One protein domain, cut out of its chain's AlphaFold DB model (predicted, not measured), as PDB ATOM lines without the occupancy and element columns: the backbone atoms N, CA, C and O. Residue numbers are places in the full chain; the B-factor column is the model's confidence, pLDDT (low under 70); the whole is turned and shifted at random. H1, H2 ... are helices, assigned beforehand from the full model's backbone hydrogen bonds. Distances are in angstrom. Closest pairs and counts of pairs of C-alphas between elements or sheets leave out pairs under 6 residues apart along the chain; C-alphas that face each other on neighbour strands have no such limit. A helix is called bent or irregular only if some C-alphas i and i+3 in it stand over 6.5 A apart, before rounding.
ATOM      1  N   SER A   8     -29.515 -44.568  -4.159       84.12
ATOM      2  CA  SER A   8     -28.423 -45.474  -4.526       84.12
ATOM      3  C   SER A   8     -28.719 -46.937  -4.185       84.12
ATOM      4  O   SER A   8     -28.440 -47.803  -5.007       84.12
ATOM      5  N   ALA A   9     -29.292 -47.228  -3.010       84.50
ATOM      6  CA  ALA A   9     -29.623 -48.600  -2.620       84.50
ATOM      7  C   ALA A   9     -30.756 -49.177  -3.486       84.50
ATOM      8  O   ALA A   9     -30.715 -50.335  -3.887       84.50
ATOM      9  N   LEU A  10     -31.752 -48.357  -3.837       84.75
ATOM     10  CA  LEU A  10     -32.838 -48.768  -4.733       84.75
ATOM     11  C   LEU A  10     -32.349 -49.012  -6.167       84.75
ATOM     12  O   LEU A  10     -32.884 -49.880  -6.860       84.75
ATOM     13  N   ARG A  11     -31.301 -48.301  -6.602       82.50
ATOM     14  CA  ARG A  11     -30.694 -48.484  -7.926       82.50
ATOM     15  C   ARG A  11     -29.935 -49.786  -8.115       82.50
ATOM     16  O   ARG A  11     -29.725 -50.184  -9.259       82.50
ATOM     17  N   GLU A  12     -29.575 -50.461  -7.030       77.38
ATOM     18  CA  GLU A  12     -29.062 -51.833  -7.092       77.38
ATOM     19  C   GLU A  12     -30.164 -52.826  -7.493       77.38
ATOM     20  O   GLU A  12     -29.872 -53.840  -8.120       77.38
ATOM     21  N   CYS A  13     -31.434 -52.516  -7.198       75.94
ATOM     22  CA  CYS A  13     -32.588 -53.334  -7.581       75.94
ATOM     23  C   CYS A  13     -33.189 -52.932  -8.935       75.94
ATOM     24  O   CYS A  13     -33.617 -53.789  -9.704       75.94
ATOM     25  N   CYS A  14     -33.268 -51.631  -9.219       76.44
ATOM     26  CA  CYS A  14     -33.816 -51.104 -10.465       76.44
ATOM     27  C   CYS A  14     -32.992 -49.907 -10.934       76.44
ATOM     28  O   CYS A  14     -32.992 -48.855 -10.303       76.44
ATOM     29  N   SER A  15     -32.341 -50.027 -12.087       77.06
ATOM     30  CA  SER A  15     -31.481 -48.981 -12.659       77.06
ATOM     31  C   SER A  15     -32.225 -47.703 -13.082       77.06
ATOM     32  O   SER A  15     -31.580 -46.713 -13.426       77.06
ATOM     33  N   CYS A  16     -33.561 -47.692 -13.029       81.19
ATOM     34  CA  CYS A  16     -34.383 -46.522 -13.316       81.19
ATOM     35  C   CYS A  16     -34.225 -45.449 -12.224       81.19
ATOM     36  O   CYS A  16     -34.747 -45.589 -11.116       81.19
ATOM     37  N   ARG A  17     -33.523 -44.353 -12.540       82.56
ATOM     38  CA  ARG A  17     -33.267 -43.265 -11.581       82.56
ATOM     39  C   ARG A  17     -34.553 -42.588 -11.109       82.56
ATOM     40  O   ARG A  17     -34.741 -42.429  -9.910       82.56
ATOM     41  N   SER A  18     -35.443 -42.240 -12.037       84.06
ATOM     42  CA  SER A  18     -36.720 -41.578 -11.725       84.06
ATOM     43  C   SER A  18     -37.580 -42.417 -10.774       84.06
ATOM     44  O   SER A  18     -38.207 -41.879  -9.864       84.06
ATOM     45  N   PHE A  19     -37.566 -43.741 -10.938       86.69
ATOM     46  CA  PHE A  19     -38.227 -44.674 -10.030       86.69
ATOM     47  C   PHE A  19     -37.578 -44.675  -8.642       86.69
ATOM     48  O   PHE A  19     -38.275 -44.537  -7.640       86.69
ATOM     49  N   ALA A  20     -36.250 -44.796  -8.573       88.38
ATOM     50  CA  ALA A  20     -35.521 -44.821  -7.308       88.38
ATOM     51  C   ALA A  20     -35.682 -43.515  -6.507       88.38
ATOM     52  O   ALA A  20     -35.902 -43.562  -5.297       88.38
ATOM     53  N   GLU A  21     -35.648 -42.360  -7.177       89.12
ATOM     54  CA  GLU A  21     -35.913 -41.049  -6.573       89.12
ATOM     55  C   GLU A  21     -37.352 -40.954  -6.046       89.12
ATOM     56  O   GLU A  21     -37.568 -40.547  -4.902       89.12
ATOM     57  N   ALA A  22     -38.338 -41.381  -6.841       88.94
ATOM     58  CA  ALA A  22     -39.745 -41.332  -6.456       88.94
ATOM     59  C   ALA A  22     -40.066 -42.248  -5.263       88.94
ATOM     60  O   ALA A  22     -40.830 -41.859  -4.379       88.94
ATOM     61  N   VAL A  23     -39.482 -43.449  -5.205       91.25
ATOM     62  CA  VAL A  23     -39.670 -44.379  -4.080       91.25
ATOM     63  C   VAL A  23     -38.920 -43.895  -2.835       91.25
ATOM     64  O   VAL A  23     -39.466 -43.965  -1.735       91.25
ATOM     65  N   ALA A  24     -37.707 -43.354  -2.964       92.00
ATOM     66  CA  ALA A  24     -36.989 -42.786  -1.819       92.00
ATOM     67  C   ALA A  24     -37.734 -41.576  -1.219       92.00
ATOM     68  O   ALA A  24     -37.829 -41.453   0.002       92.00
ATOM     69  N   GLY A  25     -38.314 -40.719  -2.068       91.69
ATOM     70  CA  GLY A  25     -39.034 -39.510  -1.651       91.69
ATOM     71  C   GLY A  25     -40.388 -39.744  -0.969       91.69
ATOM     72  O   GLY A  25     -40.894 -38.836  -0.319       91.69
ATOM     73  N   GLN A  26     -40.972 -40.941  -1.093       90.81
ATOM     74  CA  GLN A  26     -42.233 -41.326  -0.434       90.81
ATOM     75  C   GLN A  26     -42.040 -41.852   0.998       90.81
ATOM     76  O   GLN A  26     -43.014 -42.011   1.731       90.81
ATOM     77  N   GLY A  27     -40.796 -42.140   1.391       88.31
ATOM     78  CA  GLY A  27     -40.475 -42.584   2.742       88.31
ATOM     79  C   GLY A  27     -40.564 -41.462   3.791       88.31
ATOM     80  O   GLY A  27     -40.770 -40.293   3.460       88.31
ATOM     81  N   PRO A  28     -40.339 -41.789   5.076       93.12
ATOM     82  CA  PRO A  28     -39.940 -43.102   5.587       93.12
ATOM     83  C   PRO A  28     -41.106 -44.103   5.686       93.12
ATOM     84  O   PRO A  28     -42.242 -43.722   5.939       93.12
ATOM     85  N   TYR A  29     -40.800 -45.394   5.544       93.62
ATOM     86  CA  TYR A  29     -41.767 -46.500   5.581       93.62
ATOM     87  C   TYR A  29     -41.793 -47.192   6.943       93.62
ATOM     88  O   TYR A  29     -40.755 -47.328   7.592       93.62
ATOM     89  N   GLY A  30     -42.952 -47.682   7.374       94.38
ATOM     90  CA  GLY A  30     -43.114 -48.433   8.620       94.38
ATOM     91  C   GLY A  30     -42.636 -49.886   8.539       94.38
ATOM     92  O   GLY A  30     -42.320 -50.485   9.568       94.38
ATOM     93  N   SER A  31     -42.553 -50.454   7.332       93.44
ATOM     94  CA  SER A  31     -42.154 -51.845   7.090       93.44
ATOM     95  C   SER A  31     -41.617 -52.068   5.670       93.44
ATOM     96  O   SER A  31     -41.748 -51.210   4.795       93.44
ATOM     97  N   VAL A  32     -41.020 -53.243   5.430       90.75
ATOM     98  CA  VAL A  32     -40.615 -53.675   4.079       90.75
ATOM     99  C   VAL A  32     -41.837 -53.841   3.171       90.75
ATOM    100  O   VAL A  32     -41.766 -53.489   1.997       90.75
ATOM    101  N   ASP A  33     -42.964 -54.314   3.705       93.00
ATOM    102  CA  ASP A  33     -44.197 -54.490   2.930       93.00
ATOM    103  C   ASP A  33     -44.751 -53.150   2.433       93.00
ATOM    104  O   ASP A  33     -45.166 -53.045   1.280       93.00
ATOM    105  N   GLU A  34     -44.689 -52.103   3.260       92.50
ATOM    106  CA  GLU A  34     -45.061 -50.743   2.853       92.50
ATOM    107  C   GLU A  34     -44.134 -50.193   1.763       92.50
ATOM    108  O   GLU A  34     -44.614 -49.617   0.786       92.50
ATOM    109  N   LEU A  35     -42.821 -50.428   1.879       92.75
ATOM    110  CA  LEU A  35     -41.857 -50.069   0.836       92.75
ATOM    111  C   LEU A  35     -42.165 -50.793  -0.486       92.75
ATOM    112  O   LEU A  35     -42.185 -50.169  -1.546       92.75
ATOM    113  N   ILE A  36     -42.442 -52.100  -0.440       91.44
ATOM    114  CA  ILE A  36     -42.800 -52.889  -1.628       91.44
ATOM    115  C   ILE A  36     -44.121 -52.396  -2.229       91.44
ATOM    116  O   ILE A  36     -44.244 -52.317  -3.453       91.44
ATOM    117  N   ALA A  37     -45.112 -52.060  -1.401       92.06
ATOM    118  CA  ALA A  37     -46.392 -51.538  -1.863       92.06
ATOM    119  C   ALA A  37     -46.223 -50.202  -2.605       92.06
ATOM    120  O   ALA A  37     -46.744 -50.061  -3.711       92.06
ATOM    121  N   ALA A  38     -45.437 -49.271  -2.056       90.69
ATOM    122  CA  ALA A  38     -45.127 -47.998  -2.707       90.69
ATOM    123  C   ALA A  38     -44.331 -48.187  -4.007       90.69
ATOM    124  O   ALA A  38     -44.635 -47.579  -5.035       90.69
ATOM    125  N   ALA A  39     -43.351 -49.093  -4.008       89.19
ATOM    126  CA  ALA A  39     -42.592 -49.442  -5.204       89.19
ATOM    127  C   ALA A  39     -43.493 -50.000  -6.325       89.19
ATOM    128  O   ALA A  39     -43.301 -49.672  -7.489       89.19
ATOM    129  N   ARG A  40     -44.513 -50.805  -5.998       88.81
ATOM    130  CA  ARG A  40     -45.444 -51.383  -6.990       88.81
ATOM    131  C   ARG A  40     -46.364 -50.356  -7.644       88.81
ATOM    132  O   ARG A  40     -46.781 -50.573  -8.780       88.81
ATOM    133  N   THR A  41     -46.724 -49.293  -6.932       88.06
ATOM    134  CA  THR A  41     -47.630 -48.247  -7.433       88.06
ATOM    135  C   THR A  41     -46.887 -47.068  -8.053       88.06
ATOM    136  O   THR A  41     -47.508 -46.269  -8.753       88.06
ATOM    137  N   THR A  42     -45.573 -46.964  -7.838       86.38
ATOM    138  CA  THR A  42     -44.742 -45.903  -8.409       86.38
ATOM    139  C   THR A  42     -44.573 -46.115  -9.918       86.38
ATOM    140  O   THR A  42     -44.019 -47.134 -10.338       86.38
ATOM    141  N   PRO A  43     -45.022 -45.170 -10.766       77.69
ATOM    142  CA  PRO A  43     -44.884 -45.302 -12.209       77.69
ATOM    143  C   PRO A  43     -43.417 -45.342 -12.637       77.69
ATOM    144  O   PRO A  43     -42.622 -44.475 -12.278       77.69
ATOM    145  N   VAL A  44     -43.070 -46.309 -13.484       68.88
ATOM    146  CA  VAL A  44     -41.749 -46.368 -14.119       68.88
ATOM    147  C   VAL A  44     -41.785 -45.534 -15.403       68.88
ATOM    148  O   VAL A  44     -41.959 -46.050 -16.509       68.88
ATOM    149  N   ALA A  45     -41.645 -44.215 -15.263       62.50
ATOM    150  CA  ALA A  45     -41.361 -43.345 -16.401       62.50
ATOM    151  C   ALA A  45     -39.882 -43.521 -16.789       62.50
ATOM    152  O   ALA A  45     -39.006 -43.227 -15.983       62.50
ATOM    153  N   GLY A  46     -39.592 -44.025 -17.994       60.97
ATOM    154  CA  GLY A  46     -38.213 -44.306 -18.430       60.97
ATOM    155  C   GLY A  46     -37.783 -45.775 -18.338       60.97
ATOM    156  O   GLY A  46     -36.595 -46.061 -18.270       60.97
ATOM    157  N   TRP A  47     -38.723 -46.726 -18.391       64.38
ATOM    158  CA  TRP A  47     -38.426 -48.170 -18.441       64.38
ATOM    159  C   TRP A  47     -37.404 -48.560 -19.529       64.38
ATOM    160  O   TRP A  47     -36.649 -49.506 -19.340       64.38
ATOM    161  N   LEU A  48     -37.310 -47.796 -20.622       63.56
ATOM    162  CA  LEU A  48     -36.280 -47.967 -21.652       63.56
ATOM    163  C   LEU A  48     -34.850 -47.740 -21.129       63.56
ATOM    164  O   LEU A  48     -33.940 -48.460 -21.531       63.56
ATOM    165  N   GLU A  49     -34.643 -46.783 -20.217       62.19
ATOM    166  CA  GLU A  49     -33.343 -46.555 -19.565       62.19
ATOM    167  C   GLU A  49     -32.982 -47.738 -18.664       62.19
ATOM    168  O   GLU A  49     -31.849 -48.220 -18.693       62.19
ATOM    169  N   ALA A  50     -33.971 -48.270 -17.936       60.75
ATOM    170  CA  ALA A  50     -33.782 -49.481 -17.152       60.75
ATOM    171  C   ALA A  50     -33.384 -50.654 -18.051       60.75
ATOM    172  O   ALA A  50     -32.431 -51.368 -17.750       60.75
TER     173      ALA A  50
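AT A GLANCE: This is residues 8 to 50 of the 129 residues of the protein "OHCU_decarbox domain-containing protein" of Chlorella variabilis (UniProt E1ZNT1). Two short helices, H2 and H3, run opposite ways at a steep tilt, joined by a loop of residues 26 to 31 at one end of an elongated body. The one-turn helix H1 packs on H2, and another single turn, H4, ends the printed part at the opposite end of the long axis from that loop. The printed part has 43 residues with four named helices, H1, H2, H3 and H4 in chain order, and no named strand; the class is all helix. The whole is compact, with a radius of gyration of the C-alphas of 9.9 A, and the C-alphas span 31 by 19 by 14 A.

HOW THE PARTS SIT: Start at H1, residues 8 to 11, and go along a tight link to H2, residues 17 to 25. These two touch, and their closest C-alphas, those of Leu 10 and Ala 20, are 5.4 A apart. A short link then takes you to H3, residues 32 to 41. H2 and H3 only just touch, with 3 pairs of C-alphas within 8 A; the closest are those of Val 23 and Ala 39, 6.0 A apart. The lines of H2 and H3 stand at a steep tilt of 49 degrees, and the two helices run opposite ways. A tight link leads on to H4, residues 47 to 50, which touches no helix but is near H2, with 7 pairs of C-alphas within 10 A. H1 and H3 are apart, as are H1 and H4, and H3 and H4. Look at the backbone of H2 and H3: every O i to N i+4 pair in them is within hydrogen-bond range. H1 and H4 are too short for such a pair, and in each the one O i to N i+3 pair is within range.

IN THESE COORDINATES: Find C-alpha 8 at (-28.423, -45.474, -4.526), where H1 begins; it has 4 residues, 8 to 11. From C-alpha 17 at (-33.267, -43.265, -11.581), H2 runs 12.1 A to C-alpha 25. H3, the longest helix with 10 residues, runs 14.5 A from C-alpha 32 to C-alpha 41. H4, 4 residues from Trp 47, ends at C-alpha 50, at (-33.782, -49.481, -17.152). No helix is bent or irregular.

THE WHOLE: The two C-alphas farthest apart are those of Gly 30 and Leu 48, at 31.0 A, while those of Ser 8 and Ala 50 are 14.3 A apart. The printed part has no cut, and no link is long. In the B-factor column of this model, the mean pLDDT of the printed part is 83.5; residues 44 to 50 are under 70, and the mean over H4 is 63.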